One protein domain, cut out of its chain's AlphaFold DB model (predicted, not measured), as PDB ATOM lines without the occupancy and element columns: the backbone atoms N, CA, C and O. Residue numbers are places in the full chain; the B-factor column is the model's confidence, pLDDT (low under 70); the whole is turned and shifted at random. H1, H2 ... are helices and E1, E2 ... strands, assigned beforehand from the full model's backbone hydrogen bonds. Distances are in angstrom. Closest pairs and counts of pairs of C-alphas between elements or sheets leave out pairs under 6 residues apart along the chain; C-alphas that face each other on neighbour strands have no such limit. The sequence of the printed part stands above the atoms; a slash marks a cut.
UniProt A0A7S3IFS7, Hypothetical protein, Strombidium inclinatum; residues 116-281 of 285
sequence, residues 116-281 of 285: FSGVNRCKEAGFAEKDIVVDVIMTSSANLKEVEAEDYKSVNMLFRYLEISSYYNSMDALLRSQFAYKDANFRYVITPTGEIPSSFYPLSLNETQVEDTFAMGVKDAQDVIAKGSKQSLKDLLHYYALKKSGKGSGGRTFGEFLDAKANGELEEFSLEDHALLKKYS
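This is residues 116 to 281 of the 285 residues of the protein "Hypothetical protein" of Strombidium inclinatum (UniProt A0A7S3IFS7). Look first at two short parallel strands, E1 and E2, near one end of the domain, where the ends of H2 and H3 and the start of H4 gather round them. The long helix H2 makes most of the longest axis; from each strand a long loop runs out to the far start of a helix, H2 or H3, which comes back toward the strands, while H5 packs crosswise on H4 and the tiny H6 packs on the end of H2. The printed part has 166 residues with six named helices and two named strands, in the order H1 E1 H2 E2 H3 H4 H5 H6; the class is mostly helix. It is compact, with a radius of gyration of the C-alphas of 17.3 A, and spans 50 by 38 by 31 A.

Start at E1, residues 133 to 137, and E2, residues 185 to 190, parallel neighbours at 15 degrees; N 134 and O 185 are 2.9 A apart and N 187 and O 134 are 2.8 A apart, within hydrogen-bond range. With H2, residues 154 to 180, they form a strand-helix-strand unit, two parallel strands joined through a helix, with a right-handed crossover. Then look at H3, residues 207 to 227, which has 6 pairs of C-alphas within 8 A with E2, the closest being those of Ile 190 and Ala 221 at 5.9 A, and at H4, residues 231 to 245, which has 8 such pairs with E2, the closest being those of Val 189 and Leu 233 at 5.3 A. H3 and H4 are close but not clearly touching, about perpendicular at 78 degrees, with the C-alphas of Val 224 and Ser 232 closest at 6.2 A. H4 touches H5, residues 254 to 262, with residues 235 to 239 alone; the closest C-alphas, Tyr 239 and Phe 254, are 6.7 A apart, and the lines are only just about perpendicular at 70.2 degrees. H2 touches H6, residues 278 to 281, with residues 175 to 180 alone, the C-alphas of Arg 176 and Tyr 280 being closest at 5.8 A. H1, residues 116 to 124, is close to H2 but not clearly touching: the closest C-alphas, Phe 116 and Ser 177, are 6.3 A apart. H2 and H3 are apart. Every O i to N i+4 pair is within hydrogen-bond range in H1, H2, H3, H4 and H5; H6 is too short for one.

Find C-alpha 116 at (19.989, 113.071, -27.914), where H1 begins its 12.1 A. E1 covers 13.4 A and E2 14.7 A. From C-alpha 154 at (33.695, 82.869, -32.715), H2 runs 37.2 A. H3 measures 30.3 A, H4 21.1 A and H5 12.4 A; H6, 5.1 A long, ends at C-alpha 281, (6.272, 106.774, -30.414).

The two C-alphas farthest apart are those of Gly 126 and Asp 151, at 54.2 A. The printed part has no cut. The long links are E1 to H2, E2 to H3 and H5 to H6. The mean pLDDT of the printed part is 88.1; look for values under 70 at residues 247 to 250, 276 and 281.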
ATOM      1  N   PHE A 116      20.710 112.588 -29.089       93.88
ATOM      2  CA  PHE A 116      19.989 113.071 -27.914       93.88
ATOM      3  C   PHE A 116      20.755 114.170 -27.202       93.88
ATOM      4  O   PHE A 116      20.185 115.244 -26.983       93.88
ATOM      5  N   SER A 117      22.031 113.936 -26.911       93.38
ATOM      6  CA  SER A 117      22.878 114.919 -26.240       93.38
ATOM      7  C   SER A 117      23.038 116.180 -27.080       93.38
ATOM      8  O   SER A 117      22.955 117.290 -26.558       93.38
ATOM      9  N   GLY A 118      23.172 116.043 -28.405       93.75
ATOM     10  CA  GLY A 118      23.265 117.182 -29.321       93.75
ATOM     11  C   GLY A 118      22.034 118.096 -29.272       93.75
ATOM     12  O   GLY A 118      22.161 119.316 -29.130       93.75
ATOM     13  N   VAL A 119      20.828 117.519 -29.334       95.88
ATOM     14  CA  VAL A 119      19.575 118.292 -29.249       95.88
ATOM     15  C   VAL A 119      19.369 118.866 -27.845       95.88
ATOM     16  O   VAL A 119      19.019 120.042 -27.708       95.88
ATOM     17  N   ASN A 120      19.629 118.082 -26.796       94.12
ATOM     18  CA  ASN A 120      19.492 118.539 -25.414       94.12
ATOM     19  C   ASN A 120      20.441 119.694 -25.095       94.12
ATOM     20  O   ASN A 120      20.010 120.666 -24.477       94.12
ATOM     21  N   ARG A 121      21.674 119.679 -25.610       92.31
ATOM     22  CA  ARG A 121      22.625 120.786 -25.445       92.31
ATOM     23  C   ARG A 121      22.093 122.101 -26.021       92.31
ATOM     24  O   ARG A 121      22.262 123.157 -25.411       92.31
ATOM     25  N   CYS A 122      21.409 122.053 -27.166       94.62
ATOM     26  CA  CYS A 122      20.735 123.223 -27.735       94.62
ATOM     27  C   CYS A 122      19.569 123.696 -26.848       94.62
ATOM     28  O   CYS A 122      19.429 124.893 -26.597       94.62
ATOM     29  N   LYS A 123      18.761 122.773 -26.310       95.12
ATOM     30  CA  LYS A 123      17.654 123.113 -25.395       95.12
ATOM     31  C   LYS A 123      18.165 123.731 -24.089       95.12
ATOM     32  O   LYS A 123      17.616 124.730 -23.631       95.12
ATOM     33  N   GLU A 124      19.252 123.206 -23.528       93.31
ATOM     34  CA  GLU A 124      19.932 123.773 -22.355       93.31
ATOM     35  C   GLU A 124      20.471 125.184 -22.593       93.31
ATOM     36  O   GLU A 124      20.505 125.998 -21.671       93.31
ATOM     37  N   ALA A 125      20.897 125.485 -23.822       92.75
ATOM     38  CA  ALA A 125      21.317 126.826 -24.218       92.75
ATOM     39  C   ALA A 125      20.133 127.800 -24.400       92.75
ATOM     40  O   ALA A 125      20.349 128.978 -24.683       92.75
ATOM     41  N   GLY A 126      18.893 127.335 -24.209       96.12
ATOM     42  CA  GLY A 126      17.677 128.147 -24.240       96.12
ATOM     43  C   GLY A 126      16.994 128.226 -25.605       96.12
ATOM     44  O   GLY A 126      16.038 128.989 -25.754       96.12
ATOM     45  N   PHE A 127      17.445 127.458 -26.601       97.50
ATOM     46  CA  PHE A 127      16.786 127.412 -27.907       97.50
ATOM     47  C   PHE A 127      15.481 126.612 -27.830       97.50
ATOM     48  O   PHE A 127      15.417 125.547 -27.211       97.50
ATOM     49  N   ALA A 128      14.428 127.110 -28.484       97.94
ATOM     50  CA  ALA A 128      13.205 126.335 -28.644       97.94
ATOM     51  C   ALA A 128      13.453 125.173 -29.615       97.94
ATOM     52  O   ALA A 128      14.179 125.326 -30.592       97.94
ATOM     53  N   GLU A 129      12.811 124.026 -29.383       97.38
ATOM     54  CA  GLU A 129      13.049 122.810 -30.175       97.38
ATOM     55  C   GLU A 129      12.837 123.023 -31.683       97.38
ATOM     56  O   GLU A 129      13.649 122.582 -32.487       97.38
ATOM     57  N   LYS A 130      11.822 123.810 -32.058       97.88
ATOM     58  CA  LYS A 130      11.536 124.208 -33.448       97.88
ATOM     59  C   LYS A 130      12.647 124.996 -34.151       97.88
ATOM     60  O   LYS A 130      12.659 125.060 -35.379       97.88
ATOM     61  N   ASP A 131      13.539 125.619 -33.384       97.94
ATOM     62  CA  ASP A 131      14.664 126.403 -33.896       97.94
ATOM     63  C   ASP A 131      15.937 125.540 -34.011       97.94
ATOM     64  O   ASP A 131      16.956 125.995 -34.531       97.94
ATOM     65  N   ILE A 132      15.889 124.281 -33.554       98.12
ATOM     66  CA  ILE A 132      17.002 123.332 -33.625       98.12
ATOM     67  C   ILE A 132      16.990 122.648 -34.990       98.12
ATOM     68  O   ILE A 132      16.009 122.018 -35.388       98.12
ATOM     69  N   VAL A 133      18.112 122.742 -35.702       97.94
ATOM     70  CA  VAL A 133      18.357 122.016 -36.950       97.94
ATOM     71  C   VAL A 133      19.311 120.867 -36.665       97.94
ATOM     72  O   VAL A 133      20.389 121.082 -36.118       97.94
ATOM     73  N   VAL A 134      18.909 119.658 -37.051       97.75
ATOM     74  CA  VAL A 134      19.683 118.434 -36.843       97.75
ATOM     75  C   VAL A 134      20.121 117.906 -38.201       97.75
ATOM     76  O   VAL A 134      19.286 117.550 -39.033       97.75
ATOM     77  N   ASP A 135      21.431 117.851 -38.411       97.56
ATOM     78  CA  ASP A 135      22.036 117.088 -39.496       97.56
ATOM     79  C   ASP A 135      22.787 115.906 -38.885       97.56
ATOM     80  O   ASP A 135      23.506 116.058 -37.900       97.56
ATOM     81  N   VAL A 136      22.602 114.727 -39.463       96.38
ATOM     82  CA  VAL A 136      23.124 113.463 -38.949       96.38
ATOM     83  C   VAL A 136      24.065 112.869 -39.981       96.38
ATOM     84  O   VAL A 136      23.675 112.677 -41.132       96.38
ATOM     85  N   ILE A 137      25.285 112.545 -39.566       94.25
ATOM     86  CA  ILE A 137      26.223 111.740 -40.350       94.25
ATOM     87  C   ILE A 137      26.230 110.352 -39.722       94.25
ATOM     88  O   ILE A 137      26.592 110.195 -38.559       94.25
ATOM     89  N   MET A 138      25.770 109.360 -40.475       91.06
ATOM     90  CA  MET A 138      25.681 107.979 -40.016       91.06
ATOM     91  C   MET A 138      27.060 107.321 -40.075       91.06
ATOM     92  O   MET A 138      27.786 107.470 -41.056       91.06
ATOM     93  N   THR A 139      27.392 106.550 -39.044       78.75
ATOM     94  CA  THR A 139      28.632 105.759 -38.949       78.75
ATOM     95  C   THR A 139      28.508 104.382 -39.608       78.75
ATOM     96  O   THR A 139      29.509 103.708 -39.831       78.75
ATOM     97  N   SER A 140      27.289 103.980 -39.979       83.06
ATOM     98  CA  SER A 140      26.986 102.747 -40.703       83.06
ATOM     99  C   SER A 140      26.380 103.043 -42.077       83.06
ATOM    100  O   SER A 140      25.598 103.988 -42.225       83.06
ATOM    101  N   SER A 141      26.656 102.191 -43.071       83.88
ATOM    102  CA  SER A 141      25.971 102.255 -44.370       83.88
ATOM    103  C   SER A 141      24.453 102.088 -44.210       83.88
ATOM    104  O   SER A 141      23.970 101.433 -43.284       83.88
ATOM    105  N   ALA A 142      23.678 102.649 -45.145       84.88
ATOM    106  CA  ALA A 142      22.235 102.405 -45.224       84.88
ATOM    107  C   ALA A 142      21.909 100.918 -45.468       84.88
ATOM    108  O   ALA A 142      20.813 100.447 -45.142       84.88
ATOM    109  N   ASN A 143      22.877 100.169 -46.005       84.38
ATOM    110  CA  ASN A 143      22.800  98.736 -46.221       84.38
ATOM    111  C   ASN A 143      23.561  97.978 -45.132       84.38
ATOM    112  O   ASN A 143      24.641  98.379 -44.720       84.38
ATOM    113  N   LEU A 144      23.019  96.827 -44.741       82.62
ATOM    114  CA  LEU A 144      23.772  95.820 -44.001       82.62
ATOM    115  C   LEU A 144      24.215  94.780 -45.023       82.62
ATOM    116  O   LEU A 144      23.356  94.277 -45.752       82.62
ATOM    117  N   LYS A 145      25.512  94.473 -45.078       80.38
ATOM    118  CA  LYS A 145      26.060  93.518 -46.042       80.38
ATOM    119  C   LYS A 145      25.445  92.138 -45.825       80.38
ATOM    120  O   LYS A 145      25.347  91.676 -44.683       80.38
ATOM    121  N   GLU A 146      25.026  91.482 -46.900       81.25
ATOM    122  CA  GLU A 146      24.693  90.058 -46.860       81.25
ATOM    123  C   GLU A 146      25.996  89.262 -46.895       81.25
ATOM    124  O   GLU A 146      26.867  89.508 -47.730       81.25
ATOM    125  N   VAL A 147      26.161  88.359 -45.930       83.12
ATOM    126  CA  VAL A 147      27.371  87.550 -45.783       83.12
ATOM    127  C   VAL A 147      26.979  86.103 -45.535       83.12
ATOM    128  O   VAL A 147      26.121  85.824 -44.695       83.12
ATOM    129  N   GLU A 148      27.641  85.193 -46.241       85.62
ATOM    130  CA  GLU A 148      27.569  83.761 -45.969       85.62
ATOM    131  C   GLU A 148      28.420  83.460 -44.731       85.62
ATOM    132  O   GLU A 148      29.651  83.517 -44.766       85.62
ATOM    133  N   ALA A 149      27.753  83.204 -43.606       86.88
ATOM    134  CA  ALA A 149      28.399  83.045 -42.303       86.88
ATOM    135  C   ALA A 149      28.621  81.575 -41.901       86.88
ATOM    136  O   ALA A 149      29.004  81.311 -40.763       86.88
ATOM    137  N   GLU A 150      28.390  80.613 -42.802       90.12
ATOM    138  CA  GLU A 150      28.450  79.169 -42.502       90.12
ATOM    139  C   GLU A 150      29.805  78.741 -41.912       90.12
ATOM    140  O   GLU A 150      29.869  77.940 -40.977       90.12
ATOM    141  N   ASP A 151      30.889  79.346 -42.397       91.00
ATOM    142  CA  ASP A 151      32.251  79.053 -41.948       91.00
ATOM    143  C   ASP A 151      32.753  79.972 -40.825       91.00
ATOM    144  O   ASP A 151      33.874  79.795 -40.326       91.00
ATOM    145  N   TYR A 152      31.947  80.947 -40.385       91.19
ATOM    146  CA  TYR A 152      32.380  81.905 -39.372       91.19
ATOM    147  C   TYR A 152      32.631  81.196 -38.037       91.19
ATOM    148  O   TYR A 152      31.830  80.410 -37.533       91.19
ATOM    149  N   LYS A 153      33.791  81.487 -37.444       90.94
ATOM    150  CA  LYS A 153      34.147  81.066 -36.081       90.94
ATOM    151  C   LYS A 153      33.866  82.200 -35.098       90.94
ATOM    152  O   LYS A 153      33.486  83.291 -35.510       90.94
ATOM    153  N   SER A 154      34.089  81.961 -33.805       87.31
ATOM    154  CA  SER A 154      33.695  82.869 -32.715       87.31
ATOM    155  C   SER A 154      34.082  84.330 -32.941       87.31
ATOM    156  O   SER A 154      33.260  85.213 -32.733       87.31
ATOM    157  N   VAL A 155      35.304  84.592 -33.411       83.25
ATOM    158  CA  VAL A 155      35.771  85.967 -33.621       83.25
ATOM    159  C   VAL A 155      35.076  86.628 -34.819       83.25
ATOM    160  O   VAL A 155      34.579  87.741 -34.696       83.25
ATOM    161  N   ASN A 156      34.946  85.928 -35.949       85.69
ATOM    162  CA  ASN A 156      34.213  86.452 -37.110       85.69
ATOM    163  C   ASN A 156      32.724  86.651 -36.786       85.69
ATOM    164  O   ASN A 156      32.117  87.620 -37.235       85.69
ATOM    165  N   MET A 157      32.147  85.772 -35.961       88.69
ATOM    166  CA  MET A 157      30.784  85.928 -35.454       88.69
ATOM    167  C   MET A 157      30.635  87.148 -34.543       88.69
ATOM    168  O   MET A 157      29.614  87.824 -34.625       88.69
ATOM    169  N   LEU A 158      31.638  87.460 -33.716       85.31
ATOM    170  CA  LEU A 158      31.648  88.673 -32.898       85.31
ATOM    171  C   LEU A 158      31.671  89.932 -33.773       85.31
ATOM    172  O   LEU A 158      30.829  90.801 -33.588       85.31
ATOM    173  N   PHE A 159      32.564  90.017 -34.763       83.94
ATOM    174  CA  PHE A 159      32.590  91.167 -35.676       83.94
ATOM    175  C   PHE A 159      31.297  91.311 -36.469       83.94
ATOM    176  O   PHE A 159      30.782  92.417 -36.615       83.94
ATOM    177  N   ARG A 160      30.719  90.190 -36.912       87.38
ATOM    178  CA  ARG A 160      29.412  90.213 -37.564       87.38
ATOM    179  C   ARG A 160      28.317  90.722 -36.627       87.38
ATOM    180  O   ARG A 160      27.466  91.496 -37.053       87.38
ATOM    181  N   TYR A 161      28.335  90.309 -35.362       88.00
ATOM    182  CA  TYR A 161      27.422  90.843 -34.355       88.00
ATOM    183  C   TYR A 161      27.603  92.356 -34.178       88.00
ATOM    184  O   TYR A 161      26.603  93.068 -34.193       88.00
ATOM    185  N   LEU A 162      28.840  92.850 -34.071       84.75
ATOM    186  CA  LEU A 162      29.127  94.280 -33.913       84.75
ATOM    187  C   LEU A 162      28.653  95.098 -35.123       84.75
ATOM    188  O   LEU A 162      28.001  96.119 -34.938       84.75
ATOM    189  N   GLU A 163      28.878  94.624 -36.352       84.69
ATOM    190  CA  GLU A 163      28.380  95.271 -37.578       84.69
ATOM    191  C   GLU A 163      26.844  95.364 -37.590       84.69
ATOM    192  O   GLU A 163      26.265  96.424 -37.838       84.69
ATOM    193  N   ILE A 164      26.166  94.251 -37.280       87.00
ATOM    194  CA  ILE A 164      24.702  94.195 -37.191       87.00
ATOM    195  C   ILE A 164      24.194  95.133 -36.090       87.00
ATOM    196  O   ILE A 164      23.239  95.882 -36.309       87.00
ATOM    197  N   SER A 165      24.812  95.072 -34.909       86.94
ATOM    198  CA  SER A 165      24.447  95.889 -33.755       86.94
ATOM    199  C   SER A 165      24.606  97.364 -34.083       86.94
ATOM    200  O   SER A 165      23.667  98.119 -33.865       86.94
ATOM    201  N   SER A 166      25.725  97.759 -34.691       84.94
ATOM    202  CA  SER A 166      25.997  99.144 -35.078       84.94
ATOM    203  C   SER A 166      24.958  99.690 -36.059       84.94
ATOM    204  O   SER A 166      24.371 100.754 -35.833       84.94
ATOM    205  N   TYR A 167      24.632  98.912 -37.101       87.94
ATOM    206  CA  TYR A 167      23.584  99.262 -38.063       87.94
ATOM    207  C   TYR A 167      22.229  99.492 -37.380       87.94
ATOM    208  O   TYR A 167      21.557 100.502 -37.613       87.94
ATOM    209  N   TYR A 168      21.805  98.553 -36.527       87.88
ATOM    210  CA  TYR A 168      20.513  98.663 -35.861       87.88
ATOM    211  C   TYR A 168      20.498  99.753 -34.792       87.88
ATOM    212  O   TYR A 168      19.512 100.484 -34.747       87.88
ATOM    213  N   ASN A 169      21.557  99.905 -33.997       88.38
ATOM    214  CA  ASN A 169      21.676 100.926 -32.955       88.38
ATOM    215  C   ASN A 169      21.650 102.333 -33.556       88.38
ATOM    216  O   ASN A 169      20.896 103.179 -33.080       88.38
ATOM    217  N   SER A 170      22.377 102.565 -34.653       89.75
ATOM    218  CA  SER A 170      22.378 103.857 -35.353       89.75
ATOM    219  C   SER A 170      20.987 104.216 -35.889       89.75
ATOM    220  O   SER A 170      20.509 105.340 -35.717       89.75
ATOM    221  N   MET A 171      20.283 103.246 -36.484       90.38
ATOM    222  CA  MET A 171      18.900 103.446 -36.939       90.38
ATOM    223  C   MET A 171      17.913 103.639 -35.781       90.38
ATOM    224  O   MET A 171      16.984 104.443 -35.895       90.38
ATOM    225  N   ASP A 172      18.097 102.918 -34.674       89.12
ATOM    226  CA  ASP A 172      17.284 103.040 -33.461       89.12
ATOM    227  C   ASP A 172      17.437 104.435 -32.847       89.12
ATOM    228  O   ASP A 172      16.434 105.081 -32.537       89.12
ATOM    229  N   ALA A 173      18.673 104.932 -32.748       90.50
ATOM    230  CA  ALA A 173      18.990 106.268 -32.259       90.50
ATOM    231  C   ALA A 173      18.343 107.356 -33.125       90.50
ATOM    232  O   ALA A 173      17.662 108.238 -32.591       90.50
ATOM    233  N   LEU A 174      18.469 107.261 -34.454       93.19
ATOM    234  CA  LEU A 174      17.838 108.194 -35.390       93.19
ATOM    235  C   LEU A 174      16.311 108.214 -35.246       93.19
ATOM    236  O   LEU A 174      15.712 109.282 -35.110       93.19
ATOM    237  N   LEU A 175      15.680 107.036 -35.238       91.69
ATOM    238  CA  LEU A 175      14.230 106.907 -35.099       91.69
ATOM    239  C   LEU A 175      13.744 107.474 -33.768       91.69
ATOM    240  O   LEU A 175      12.846 108.315 -33.752       91.69
ATOM    241  N   ARG A 176      14.334 107.048 -32.649       91.44
ATOM    242  CA  ARG A 176      13.919 107.531 -31.327       91.44
ATOM    243  C   ARG A 176      14.111 109.033 -31.189       91.44
ATOM    244  O   ARG A 176      13.238 109.680 -30.624       91.44
ATOM    245  N   SER A 177      15.194 109.583 -31.732       93.06
ATOM    246  CA  SER A 177      15.445 111.027 -31.696       93.06
ATOM    247  C   SER A 177      14.391 111.795 -32.485       93.06
ATOM    248  O   SER A 177      13.856 112.779 -31.980       93.06
ATOM    249  N   GLN A 178      14.010 111.310 -33.669       91.69
ATOM    250  CA  GLN A 178      12.941 111.924 -34.461       91.69
ATOM    251  C   GLN A 178      11.584 111.901 -33.737       91.69
ATOM    252  O   GLN A 178      10.799 112.838 -33.866       91.69
ATOM    253  N   PHE A 179      11.293 110.844 -32.972       90.12
ATOM    254  CA  PHE A 179      10.065 110.765 -32.172       90.12
ATOM    255  C   PHE A 179      10.126 111.589 -30.878       90.12
ATOM    256  O   PHE A 179       9.102 112.126 -30.456       90.12
ATOM    257  N   ALA A 180      11.295 111.686 -30.245       92.12
ATOM    258  CA  ALA A 180      11.493 112.439 -29.009       92.12
ATOM    259  C   ALA A 180      11.509 113.956 -29.245       92.12
ATOM    260  O   ALA A 180      10.978 114.703 -28.425       92.12
ATOM    261  N   TYR A 181      12.071 114.396 -30.374       94.81
ATOM    262  CA  TYR A 181      12.242 115.805 -30.735       94.81
ATOM    263  C   TYR A 181      11.431 116.161 -31.981       94.81
ATOM    264  O   TYR A 181      11.966 116.582 -33.006       94.81
ATOM    265  N   LYS A 182      10.117 115.945 -31.899       91.75
ATOM    266  CA  LYS A 182       9.176 116.099 -33.018       91.75
ATOM    267  C   LYS A 182       9.184 117.495 -33.654       91.75
ATOM    268  O   LYS A 182       8.843 117.619 -34.830       91.75
ATOM    269  N   ASP A 183       9.524 118.527 -32.879       95.56
ATOM    270  CA  ASP A 183       9.504 119.906 -33.362       95.56
ATOM    271  C   ASP A 183      10.854 120.285 -33.995       95.56
ATOM    272  O   ASP A 183      10.911 121.238 -34.771       95.56
ATOM    273  N   ALA A 184      11.924 119.522 -33.733       97.12
ATOM    274  CA  ALA A 184      13.242 119.777 -34.295       97.12
ATOM    275  C   ALA A 184      13.280 119.501 -35.806       97.12
ATOM    276  O   ALA A 184      12.640 118.594 -36.346       97.12
ATOM    277  N   ASN A 185      14.074 120.294 -36.521       97.00
ATOM    278  CA  ASN A 185      14.222 120.180 -37.962       97.00
ATOM    279  C   ASN A 185      15.357 119.215 -38.323       97.00
ATOM    280  O   ASN A 185      16.484 119.647 -38.567       97.00
ATOM    281  N   PHE A 186      15.053 117.918 -38.405       96.69
ATOM    282  CA  PHE A 186      15.967 116.917 -38.962       96.69
ATOM    283  C   PHE A 186      16.109 117.118 -40.471       96.69
ATOM    284  O   PHE A 186      15.292 116.658 -41.276       96.69
ATOM    285  N   ARG A 187      17.128 117.890 -40.846       97.19
ATOM    286  CA  ARG A 187      17.278 118.460 -42.179       97.19
ATOM    287  C   ARG A 187      17.988 117.492 -43.112       97.19
ATOM    288  O   ARG A 187      17.455 117.244 -44.192       97.19
ATOM    289  N   TYR A 188      19.131 116.951 -42.715       97.38
ATOM    290  CA  TYR A 188      19.881 115.998 -43.525       97.38
ATOM    291  C   TYR A 188      20.280 114.783 -42.697       97.38
ATOM    292  O   TYR A 188      20.790 114.907 -41.593       97.38
ATOM    293  N   VAL A 189      20.069 113.598 -43.259       96.25
ATOM    294  CA  VAL A 189      20.723 112.365 -42.812       96.25
ATOM    295  C   VAL A 189      21.621 111.893 -43.942       96.25
ATOM    296  O   VAL A 189      21.143 111.686 -45.059       96.25
ATOM    297  N   ILE A 190      22.912 111.793 -43.661       95.56
ATOM    298  CA  ILE A 190      23.962 111.431 -44.605       95.56
ATOM    299  C   ILE A 190      24.406 110.019 -44.247       95.56
ATOM    300  O   ILE A 190      24.874 109.771 -43.139       95.56
ATOM    301  N   THR A 191      24.218 109.093 -45.178       93.25
ATOM    302  CA  THR A 191      24.662 107.702 -45.059       93.25
ATOM    303  C   THR A 191      25.749 107.435 -46.088       93.25
ATOM    304  O   THR A 191      25.549 107.851 -47.231       93.25
ATOM    305  N   PRO A 192      26.805 106.682 -45.741       91.31
ATOM    306  CA  PRO A 192      27.804 106.233 -46.703       91.31
ATOM    307  C   PRO A 192      27.151 105.527 -47.896       91.31
ATOM    308  O   PRO A 192      26.388 104.568 -47.705       91.31
ATOM    309  N   THR A 193      27.429 105.991 -49.116       88.31
ATOM    310  CA  THR A 193      26.929 105.354 -50.348       88.31
ATOM    311  C   THR A 193      27.724 104.114 -50.745       88.31
ATOM    312  O   THR A 193      27.192 103.252 -51.446       88.31
ATOM    313  N   GLY A 194      28.965 103.996 -50.272       84.69
ATOM    314  CA  GLY A 194      29.844 102.846 -50.467       84.69
ATOM    315  C   GLY A 194      30.117 102.055 -49.186       84.69
ATOM    316  O   GLY A 194      29.605 102.356 -48.105       84.69
ATOM    317  N   GLU A 195      30.933 101.010 -49.329       82.56
ATOM    318  CA  GLU A 195      31.474 100.246 -48.204       82.56
ATOM    319  C   GLU A 195      32.533 101.093 -47.488       82.56
ATOM    320  O   GLU A 195      33.480 101.569 -48.114       82.56
ATOM    321  N   ILE A 196      32.371 101.294 -46.177       83.31
ATOM    322  CA  ILE A 196      33.431 101.884 -45.359       83.31
ATOM    323  C   ILE A 196      34.502 100.801 -45.170       83.31
ATOM    324  O   ILE A 196      34.151  99.687 -44.761       83.31
ATOM    325  N   PRO A 197      35.787 101.092 -45.443       82.69
ATOM    326  CA  PRO A 197      36.870 100.154 -45.191       82.69
ATOM    327  C   PRO A 197      36.812  99.613 -43.760       82.69
ATOM    328  O   PRO A 197      36.737 100.372 -42.796       82.69
ATOM    329  N   SER A 198      36.844  98.290 -43.625       78.06
ATOM    330  CA  SER A 198      36.878  97.611 -42.332       78.06
ATOM    331  C   SER A 198      38.161  96.801 -42.195       78.06
ATOM    332  O   SER A 198      38.737  96.334 -43.179       78.06
ATOM    333  N   SER A 199      38.625  96.648 -40.958       80.94
ATOM    334  CA  SER A 199      39.801  95.854 -40.626       80.94
ATOM    335  C   SER A 199      39.533  95.038 -39.372       80.94
ATOM    336  O   SER A 199      38.798  95.459 -38.482       80.94
ATOM    337  N   PHE A 200      40.162  93.868 -39.302       78.50
ATOM    338  CA  PHE A 200      40.211  93.076 -38.076       78.50
ATOM    339  C   PHE A 200      41.045  93.769 -36.987       78.50
ATOM    340  O   PHE A 200      40.862  93.522 -35.798       78.50
ATOM    341  N   TYR A 201      41.975  94.626 -37.406       86.12
ATOM    342  CA  TYR A 201      42.852  95.373 -36.525       86.12
ATOM    343  C   TYR A 201      42.249  96.750 -36.220       86.12
ATOM    344  O   TYR A 201      41.809  97.437 -37.151       86.12
ATOM    345  N   PRO A 202      42.233  97.177 -34.942       87.44
ATOM    346  CA  PRO A 202      41.643  98.453 -34.562       87.44
ATOM    347  C   PRO A 202      42.468  99.587 -35.167       87.44
ATOM    348  O   PRO A 202      43.677  99.448 -35.314       87.44
ATOM    349  N   LEU A 203      41.832 100.705 -35.529       87.81
ATOM    350  CA  LEU A 203      42.520 101.903 -36.039       87.81
ATOM    351  C   LEU A 203      43.544 101.617 -37.167       87.81
ATOM    352  O   LEU A 203      44.553 102.306 -37.296       87.81
ATOM    353  N   SER A 204      43.298 100.586 -37.983       87.00
ATOM    354  CA  SER A 204      44.128 100.227 -39.135       87.00
ATOM    355  C   SER A 204      43.803 101.149 -40.302       87.00
ATOM    356  O   SER A 204      42.981 100.817 -41.155       87.00
ATOM    357  N   LEU A 205      44.432 102.318 -40.315       90.88
ATOM    358  CA  LEU A 205      44.203 103.346 -41.319       90.88
ATOM    359  C   LEU A 205      45.190 103.204 -42.483       90.88
ATOM    360  O   LEU A 205      46.368 102.910 -42.295       90.88
ATOM    361  N   ASN A 206      44.697 103.429 -43.696       91.69
ATOM    362  CA  ASN A 206      45.500 103.549 -44.904       91.69
ATOM    363  C   ASN A 206      45.172 104.892 -45.555       91.69
ATOM    364  O   ASN A 206      44.001 105.239 -45.663       91.69
ATOM    365  N   GLU A 207      46.190 105.633 -45.983       93.12
ATOM    366  CA  GLU A 207      46.015 106.991 -46.510       93.12
ATOM    367  C   GLU A 207      45.044 107.032 -47.696       93.12
ATOM    368  O   GLU A 207      44.080 107.787 -47.657       93.12
ATOM    369  N   THR A 208      45.199 106.136 -48.677       93.50
ATOM    370  CA  THR A 208      44.273 106.039 -49.819       93.50
ATOM    371  C   THR A 208      42.846 105.733 -49.366       93.50
ATOM    372  O   THR A 208      41.903 106.362 -49.828       93.50
ATOM    373  N   GLN A 209      42.669 104.814 -48.411       93.19
ATOM    374  CA  GLN A 209      41.343 104.513 -47.858       93.19
ATOM    375  C   GLN A 209      40.730 105.708 -47.118       93.19
ATOM    376  O   GLN A 209      39.518 105.915 -47.195       93.19
ATOM    377  N   VAL A 210      41.542 106.487 -46.399       93.50
ATOM    378  CA  VAL A 210      41.107 107.712 -45.715       93.50
ATOM    379  C   VAL A 210      40.671 108.763 -46.732       93.50
ATOM    380  O   VAL A 210      39.577 109.310 -46.592       93.50
ATOM    381  N   GLU A 211      41.478 109.010 -47.765       93.50
ATOM    382  CA  GLU A 211      41.167 109.951 -48.847       93.50
ATOM    383  C   GLU A 211      39.883 109.554 -49.587       93.50
ATOM    384  O   GLU A 211      38.970 110.373 -49.723       93.50
ATOM    385  N   ASP A 212      39.760 108.284 -49.983       93.75
ATOM    386  CA  ASP A 212      38.575 107.750 -50.662       93.75
ATOM    387  C   ASP A 212      37.319 107.880 -49.785       93.75
ATOM    388  O   ASP A 212      36.256 108.303 -50.254       93.75
ATOM    389  N   THR A 213      37.435 107.571 -48.489       92.62
ATOM    390  CA  THR A 213      36.317 107.678 -47.535       92.62
ATOM    391  C   THR A 213      35.917 109.135 -47.305       92.62
ATOM    392  O   THR A 213      34.726 109.446 -47.224       92.62
ATOM    393  N   PHE A 214      36.887 110.050 -47.242       93.31
ATOM    394  CA  PHE A 214      36.621 111.478 -47.103       93.31
ATOM    395  C   PHE A 214      35.936 112.043 -48.355       93.31
ATOM    396  O   PHE A 214      34.915 112.729 -48.247       93.31
ATOM    397  N   ALA A 215      36.437 111.696 -49.545       94.56
ATOM    398  CA  ALA A 215      35.842 112.083 -50.822       94.56
ATOM    399  C   ALA A 215      34.404 111.556 -50.964       94.56
ATOM    400  O   ALA A 215      33.509 112.308 -51.365       94.56
ATOM    401  N   MET A 216      34.161 110.301 -50.572       94.56
ATOM    402  CA  MET A 216      32.819 109.720 -50.500       94.56
ATOM    403  C   MET A 216      31.919 110.511 -49.545       94.56
ATOM    404  O   MET A 216      30.833 110.918 -49.945       94.56
ATOM    405  N   GLY A 217      32.374 110.815 -48.327       94.19
ATOM    406  CA  GLY A 217      31.587 111.587 -47.358       94.19
ATOM    407  C   GLY A 217      31.208 112.988 -47.856       94.19
ATOM    408  O   GLY A 217      30.067 113.425 -47.681       94.19
ATOM    409  N   VAL A 218      32.132 113.684 -48.530       95.50
ATOM    410  CA  VAL A 218      31.858 114.991 -49.160       95.50
ATOM    411  C   VAL A 218      30.816 114.853 -50.268       95.50
ATOM    412  O   VAL A 218      29.860 115.634 -50.309       95.50
ATOM    413  N   LYS A 219      30.974 113.857 -51.146       96.50
ATOM    414  CA  LYS A 219      30.023 113.583 -52.225       96.50
ATOM    415  C   LYS A 219      28.633 113.246 -51.674       96.50
ATOM    416  O   LYS A 219      27.645 113.819 -52.125       96.50
ATOM    417  N   ASP A 220      28.551 112.381 -50.670       95.38
ATOM    418  CA  ASP A 220      27.290 111.952 -50.063       95.38
ATOM    419  C   ASP A 220      26.547 113.129 -49.421       95.38
ATOM    420  O   ASP A 220      25.330 113.269 -49.577       95.38
ATOM    421  N   ALA A 221      27.278 114.030 -48.757       96.12
ATOM    422  CA  ALA A 221      26.710 115.265 -48.230       96.12
ATOM    423  C   ALA A 221      26.167 116.170 -49.351       96.12
ATOM    424  O   ALA A 221      25.050 116.681 -49.242       96.12
ATOM    425  N   GLN A 222      26.923 116.353 -50.440       97.31
ATOM    426  CA  GLN A 222      26.495 117.153 -51.594       97.31
ATOM    427  C   GLN A 222      25.236 116.578 -52.257       97.31
ATOM    428  O   GLN A 222      24.294 117.328 -52.527       97.31
ATOM    429  N   ASP A 223      25.182 115.260 -52.449       95.12
ATOM    430  CA  ASP A 223      24.038 114.569 -53.046       95.12
ATOM    431  C   ASP A 223      22.778 114.722 -52.181       95.12
ATOM    432  O   ASP A 223      21.685 114.992 -52.689       95.12
ATOM    433  N   VAL A 224      22.913 114.596 -50.856       95.25
ATOM    434  CA  VAL A 224      21.805 114.802 -49.911       95.25
ATOM    435  C   VAL A 224      21.323 116.255 -49.917       95.25
ATOM    436  O   VAL A 224      20.113 116.497 -49.926       95.25
ATOM    437  N   ILE A 225      22.238 117.226 -49.968       96.38
ATOM    438  CA  ILE A 225      21.886 118.650 -50.062       96.38
ATOM    439  C   ILE A 225      21.128 118.932 -51.366       96.38
ATOM    440  O   ILE A 225      20.101 119.613 -51.330       96.38
ATOM    441  N   ALA A 226      21.586 118.375 -52.492       95.62
ATOM    442  CA  ALA A 226      20.968 118.553 -53.806       95.62
ATOM    443  C   ALA A 226      19.541 117.978 -53.885       95.62
ATOM    444  O   ALA A 226      18.687 118.549 -54.560       95.62
ATOM    445  N   LYS A 227      19.258 116.889 -53.154       92.31
ATOM    446  CA  LYS A 227      17.908 116.296 -53.042       92.31
ATOM    447  C   LYS A 227      16.921 117.160 -52.248       92.31
ATOM    448  O   LYS A 227      15.712 116.991 -52.390       92.31
ATOM    449  N   GLY A 228      17.420 118.079 -51.424       93.75
ATOM    450  CA  GLY A 228      16.607 118.972 -50.606       93.75
ATOM    451  C   GLY A 228      16.386 118.484 -49.171       93.75
ATOM    452  O   GLY A 228      16.570 117.320 -48.815       93.75
ATOM    453  N   SER A 229      16.005 119.430 -48.310       93.50
ATOM    454  CA  SER A 229      15.830 119.209 -46.871       93.50
ATOM    455  C   SER A 229      14.776 118.135 -46.569       93.50
ATOM    456  O   SER A 229      13.721 118.081 -47.200       93.50
ATOM    457  N   LYS A 230      15.052 117.312 -45.551       91.94
ATOM    458  CA  LYS A 230      14.226 116.217 -45.010       91.94
ATOM    459  C   LYS A 230      14.059 115.010 -45.931       91.94
ATOM    460  O   LYS A 230      13.539 113.988 -45.484       91.94
ATOM    461  N   GLN A 231      14.482 115.095 -47.193       92.94
ATOM    462  CA  GLN A 231      14.263 114.022 -48.156       92.94
ATOM    463  C   GLN A 231      15.068 112.769 -47.796       92.94
ATOM    464  O   GLN A 231      14.493 111.685 -47.728       92.94
ATOM    465  N   SER A 232      16.353 112.916 -47.460       94.19
ATOM    466  CA  SER A 232      17.202 111.763 -47.136       94.19
ATOM    467  C   SER A 232      16.765 111.027 -45.867       94.19
ATOM    468  O   SER A 232      16.794 109.800 -45.840       94.19
ATOM    469  N   LEU A 233      16.259 111.747 -44.857       93.44
ATOM    470  CA  LEU A 233      15.624 111.134 -43.688       93.44
ATOM    471  C   LEU A 233      14.408 110.298 -44.104       93.44
ATOM    472  O   LEU A 233      14.317 109.127 -43.748       93.44
ATOM    473  N   LYS A 234      13.473 110.882 -44.866       92.00
ATOM    474  CA  LYS A 234      12.259 110.177 -45.314       92.00
ATOM    475  C   LYS A 234      12.596 108.929 -46.122       92.00
ATOM    476  O   LYS A 234      11.965 107.894 -45.925       92.00
ATOM    477  N   ASP A 235      13.572 109.030 -47.020       92.75
ATOM    478  CA  ASP A 235      14.029 107.913 -47.842       92.75
ATOM    479  C   ASP A 235      14.621 106.796 -46.983       92.75
ATOM    480  O   ASP A 235      14.212 105.643 -47.119       92.75
ATOM    481  N   LEU A 236      15.514 107.137 -46.052       92.50
ATOM    482  CA  LEU A 236      16.155 106.162 -45.176       92.50
ATOM    483  C   LEU A 236      15.149 105.467 -44.250       92.50
ATOM    484  O   LEU A 236      15.180 104.245 -44.103       92.50
ATOM    485  N   LEU A 237      14.220 106.223 -43.654       91.69
ATOM    486  CA  LEU A 237      13.188 105.652 -42.788       91.69
ATOM    487  C   LEU A 237      12.216 104.762 -43.569       91.69
ATOM    488  O   LEU A 237      11.841 103.703 -43.063       91.69
ATOM    489  N   HIS A 238      11.847 105.147 -44.795       90.31
ATOM    490  CA  HIS A 238      11.017 104.315 -45.665       90.31
ATOM    491  C   HIS A 238      11.738 103.008 -46.015       90.31
ATOM    492  O   HIS A 238      11.183 101.925 -45.820       90.31
ATOM    493  N   TYR A 239      12.997 103.091 -46.448       90.38
ATOM    494  CA  TYR A 239      13.805 101.912 -46.750       90.38
ATOM    495  C   TYR A 239      13.904 100.959 -45.552       90.38
ATOM    496  O   TYR A 239      13.623  99.762 -45.665       90.38
ATOM    497  N   TYR A 240      14.231 101.495 -44.373       89.25
ATOM    498  CA  TYR A 240      14.336 100.710 -43.149       89.25
ATOM    499  C   TYR A 240      12.998 100.069 -42.744       89.25
ATOM    500  O   TYR A 240      12.963  98.913 -42.313       89.25
ATOM    501  N   ALA A 241      11.882 100.781 -42.921       87.00
ATOM    502  CA  ALA A 241      10.541 100.270 -42.647       87.00
ATOM    503  C   ALA A 241      10.192  99.059 -43.529       87.00
ATOM    504  O   ALA A 241       9.756  98.025 -43.005       87.00
ATOM    505  N   LEU A 242      10.450  99.160 -44.838       85.62
ATOM    506  CA  LEU A 242      10.247  98.064 -45.788       85.62
ATOM    507  C   LEU A 242      11.113  96.858 -45.423       85.62
ATOM    508  O   LEU A 242      10.589  95.749 -45.298       85.62
ATOM    509  N   LYS A 243      12.405  97.082 -45.144       83.75
ATOM    510  CA  LYS A 243      13.345  96.024 -44.739       83.75
ATOM    511  C   LYS A 243      12.871  95.289 -43.482       83.75
ATOM    512  O   LYS A 243      12.861  94.062 -43.452       83.75
ATOM    513  N   LYS A 244      12.403  96.019 -42.465       80.88
ATOM    514  CA  LYS A 244      11.913  95.439 -41.200       80.88
ATOM    515  C   LYS A 244      10.587  94.693 -41.344       80.88
ATOM    516  O   LYS A 244      10.328  93.753 -40.599       80.88
ATOM    517  N   SER A 245       9.729  95.127 -42.264       77.19
ATOM    518  CA  SER A 245       8.414  94.513 -42.473       77.19
ATOM    519  C   SER A 245       8.466  93.187 -43.236       77.19
ATOM    520  O   SER A 245       7.456  92.486 -43.300       77.19
ATOM    521  N   GLY A 246       9.608  92.859 -43.854       70.25
ATOM    522  CA  GLY A 246       9.732  91.740 -44.791       70.25
ATOM    523  C   GLY A 246       8.930  91.932 -46.086       70.25
ATOM    524  O   GLY A 246       8.971  91.081 -46.970       70.25
ATOM    525  N   LYS A 247       8.206  93.052 -46.219       60.41
ATOM    526  CA  LYS A 247       7.442  93.439 -47.399       60.41
ATOM    527  C   LYS A 247       8.217  94.540 -48.119       60.41
ATOM    528  O   LYS A 247       8.228  95.683 -47.686       60.41
ATOM    529  N   GLY A 248       8.849  94.206 -49.236       54.38
ATOM    530  CA  GLY A 248       9.035  95.201 -50.294       54.38
ATOM    531  C   GLY A 248      10.381  95.912 -50.426       54.38
ATOM    532  O   GLY A 248      10.516  96.653 -51.395       54.38
ATOM    533  N   SER A 249      11.412  95.648 -49.608       57.91
ATOM    534  CA  SER A 249      12.757  95.925 -50.150       57.91
ATOM    535  C   SER A 249      13.043  94.955 -51.300       57.91
ATOM    536  O   SER A 249      13.634  95.352 -52.286       57.91
ATOM    537  N   GLY A 250      12.556  93.708 -51.233       60.09
ATOM    538  CA  GLY A 250      12.761  92.714 -52.295       60.09
ATOM    539  C   GLY A 250      14.231  92.325 -52.465       60.09
ATOM    540  O   GLY A 250      14.642  92.005 -53.571       60.09
ATOM    541  N   GLY A 251      15.027  92.430 -51.396       73.12
ATOM    542  CA  GLY A 251      16.485  92.291 -51.473       73.12
ATOM    543  C   GLY A 251      17.198  93.526 -52.032       73.12
ATOM    544  O   GLY A 251      18.418  93.516 -52.125       73.12
ATOM    545  N   ARG A 252      16.470  94.606 -52.361       85.00
ATOM    546  CA  ARG A 252      17.077  95.842 -52.860       85.00
ATOM    547  C   ARG A 252      18.014  96.459 -51.826       85.00
ATOM    548  O   ARG A 252      17.678  96.624 -50.643       85.00
ATOM    549  N   THR A 253      19.157  96.894 -52.320       88.12
ATOM    550  CA  THR A 253      20.014  97.885 -51.683       88.12
ATOM    551  C   THR A 253      19.287  99.226 -51.566       88.12
ATOM    552  O   THR A 253      18.281  99.492 -52.229       88.12
ATOM    553  N   PHE A 254      19.801 100.114 -50.722       89.81
ATOM    554  CA  PHE A 254      19.270 101.462 -50.572       89.81
ATOM    555  C   PHE A 254      19.312 102.256 -51.886       89.81
ATOM    556  O   PHE A 254      18.379 102.999 -52.168       89.81
ATOM    557  N   GLY A 255      20.342 102.061 -52.720       89.00
ATOM    558  CA  GLY A 255      20.426 102.685 -54.044       89.00
ATOM    559  C   GLY A 255      19.290 102.236 -54.964       89.00
ATOM    560  O   GLY A 255      18.529 103.064 -55.450       89.00
ATOM    561  N   GLU A 256      19.089 100.924 -55.094       90.12
ATOM    562  CA  GLU A 256      17.989 100.361 -55.892       90.12
ATOM    563  C   GLU A 256      16.607 100.769 -55.358       90.12
ATOM    564  O   GLU A 256      15.659 100.940 -56.122       90.12
ATOM    565  N   PHE A 257      16.472 100.946 -54.039       91.38
ATOM    566  CA  PHE A 257      15.266 101.512 -53.438       91.38
ATOM    567  C   PHE A 257      15.028 102.962 -53.884       91.38
ATOM    568  O   PHE A 257      13.890 103.318 -54.194       91.38
ATOM    569  N   LEU A 258      16.068 103.798 -53.920       90.88
ATOM    570  CA  LEU A 258      15.951 105.185 -54.374       90.88
ATOM    571  C   LEU A 258      15.558 105.254 -55.854       90.88
ATOM    572  O   LEU A 258      14.684 106.049 -56.201       90.88
ATOM    573  N   ASP A 259      16.133 104.391 -56.692       91.62
ATOM    574  CA  ASP A 259      15.794 104.301 -58.116       91.62
ATOM    575  C   ASP A 259      14.334 103.866 -58.311       91.62
ATOM    576  O   ASP A 259      13.568 104.532 -59.009       91.62
ATOM    577  N   ALA A 260      13.903 102.813 -57.609       90.44
ATOM    578  CA  ALA A 260      12.513 102.354 -57.629       90.44
ATOM    579  C   ALA A 260      11.542 103.451 -57.156       90.44
ATOM    580  O   ALA A 260      10.472 103.647 -57.738       90.44
ATOM    581  N   LYS A 261      11.921 104.218 -56.125       89.94
ATOM    582  CA  LYS A 261      11.133 105.361 -55.650       89.94
ATOM    583  C   LYS A 261      11.026 106.456 -56.712       89.94
ATOM    584  O   LYS A 261       9.931 106.971 -56.930       89.94
ATOM    585  N   ALA A 262      12.129 106.799 -57.377       90.06
ATOM    586  CA  ALA A 262      12.155 107.802 -58.442       90.06
ATOM    587  C   ALA A 262      11.300 107.390 -59.654       90.06
ATOM    588  O   ALA A 262      10.675 108.243 -60.283       90.06
ATOM    589  N   ASN A 263      11.205 106.086 -59.921       92.25
ATOM    590  CA  ASN A 263      10.363 105.512 -60.972       92.25
ATOM    591  C   ASN A 263       8.878 105.369 -60.581       92.25
ATOM    592  O   ASN A 263       8.069 104.947 -61.407       92.25
ATOM    593  N   GLY A 264       8.500 105.702 -59.340       90.19
ATOM    594  CA  GLY A 264       7.126 105.551 -58.849       90.19
ATOM    595  C   GLY A 264       6.710 104.099 -58.588       90.19
ATOM    596  O   GLY A 264       5.521 103.793 -58.584       90.19
ATOM    597  N   GLU A 265       7.671 103.196 -58.374       88.81
ATOM    598  CA  GLU A 265       7.423 101.767 -58.122       88.81
ATOM    599  C   GLU A 265       7.062 101.461 -56.660       88.81
ATOM    600  O   GLU A 265       6.719 100.324 -56.330       88.81
ATOM    601  N   LEU A 266       7.180 102.448 -55.769       85.81
ATOM    602  CA  LEU A 266       6.969 102.293 -54.331       85.81
ATOM    603  C   LEU A 266       5.790 103.138 -53.856       85.81
ATOM    604  O   LEU A 266       5.600 104.269 -54.302       85.81
ATOM    605  N   GLU A 267       5.026 102.589 -52.913       80.62
ATOM    606  CA  GLU A 267       3.924 103.297 -52.261       80.62
ATOM    607  C   GLU A 267       4.430 104.511 -51.466       80.62
ATOM    608  O   GLU A 267       5.591 104.580 -51.043       80.62
ATOM    609  N   GLU A 268       3.547 105.487 -51.243       79.38
ATOM    610  CA  GLU A 268       3.868 106.602 -50.359       79.38
ATOM    611  C   GLU A 268       4.086 106.115 -48.924       79.38
ATOM    612  O   GLU A 268       3.339 105.299 -48.386       79.38
ATOM    613  N   PHE A 269       5.117 106.664 -48.284       81.62
ATOM    614  CA  PHE A 269       5.485 106.316 -46.922       81.62
ATOM    615  C   PHE A 269       5.181 107.456 -45.962       81.62
ATOM    616  O   PHE A 269       5.736 108.553 -46.076       81.62
ATOM    617  N   SER A 270       4.357 107.142 -44.967       79.25
ATOM    618  CA  SER A 270       4.104 107.976 -43.800       79.25
ATOM    619  C   SER A 270       4.676 107.297 -42.558       79.25
ATOM    620  O   SER A 270       4.318 106.164 -42.219       79.25
ATOM    621  N   LEU A 271       5.574 108.001 -41.868       72.88
ATOM    622  CA  LEU A 271       6.196 107.522 -40.632       72.88
ATOM    623  C   LEU A 271       5.152 107.262 -39.531       72.88
ATOM    624  O   LEU A 271       5.280 106.305 -38.767       72.88
ATOM    625  N   GLU A 272       4.122 108.103 -39.469       71.00
ATOM    626  CA  GLU A 272       3.077 108.096 -38.436       71.00
ATOM    627  C   GLU A 272       2.126 106.899 -38.584       71.00
ATOM    628  O   GLU A 272       1.617 106.363 -37.594       71.00
ATOM    629  N   ASP A 273       1.945 106.421 -39.815       71.69
ATOM    630  CA  ASP A 273       1.024 105.333 -40.136       71.69
ATOM    631  C   ASP A 273       1.685 103.954 -40.069       71.69
ATOM    632  O   ASP A 273       1.004 102.932 -39.916       71.69
ATOM    633  N   HIS A 274       3.018 103.899 -40.097       73.56
ATOM    634  CA  HIS A 274       3.741 102.638 -40.155       73.56
ATOM    635  C   HIS A 274       3.738 101.905 -38.800       73.56
ATOM    636  O   HIS A 274       4.462 102.253 -37.862       73.56
ATOM    637  N   ALA A 275       2.957 100.824 -38.703       72.31
ATOM    638  CA  ALA A 275       2.723 100.069 -37.465       72.31
ATOM    639  C   ALA A 275       4.006  99.625 -36.734       72.31
ATOM    640  O   ALA A 275       4.058  99.660 -35.506       72.31
ATOM    641  N   LEU A 276       5.063  99.255 -37.469       69.62
ATOM    642  CA  LEU A 276       6.345  98.851 -36.871       69.62
ATOM    643  C   LEU A 276       7.143 100.015 -36.281       69.62
ATOM    644  O   LEU A 276       7.994  99.784 -35.422       69.62
ATOM    645  N   LEU A 277       6.899 101.240 -36.745       73.81
ATOM    646  CA  LEU A 277       7.599 102.429 -36.267       73.81
ATOM    647  C   LEU A 277       6.833 103.125 -35.139       73.81
ATOM    648  O   LEU A 277       7.460 103.765 -34.303       73.81
ATOM    649  N   LYS A 278       5.525 102.865 -34.994       70.25
ATOM    650  CA  LYS A 278       4.737 103.289 -33.821       70.25
ATOM    651  C   LYS A 278       5.325 102.822 -32.490       70.25
ATOM    652  O   LYS A 278       5.170 103.506 -31.493       70.25
ATOM    653  N   LYS A 279       6.062 101.706 -32.429       75.38
ATOM    654  CA  LYS A 279       6.726 101.303 -31.171       75.38
ATOM    655  C   LYS A 279       7.700 102.369 -30.638       75.38
ATOM    656  O   LYS A 279       7.930 102.431 -29.437       75.38
ATOM    657  N   TYR A 280       8.247 103.205 -31.522       71.38
ATOM    658  CA  TYR A 280       9.138 104.302 -31.154       71.38
ATOM    659  C   TYR A 280       8.391 105.534 -30.636       71.38
ATOM    660  O   TYR A 280       8.985 106.324 -29.911       71.38
ATOM    661  N   SER A 281       7.091 105.669 -30.922       62.53
ATOM    662  CA  SER A 281       6.272 106.774 -30.414       62.53
ATOM    663  C   SER A 281       5.739 106.549 -28.995       62.53
ATOM    664  O   SER A 281       5.320 107.506 -28.356       62.53
TER     665      SER A 281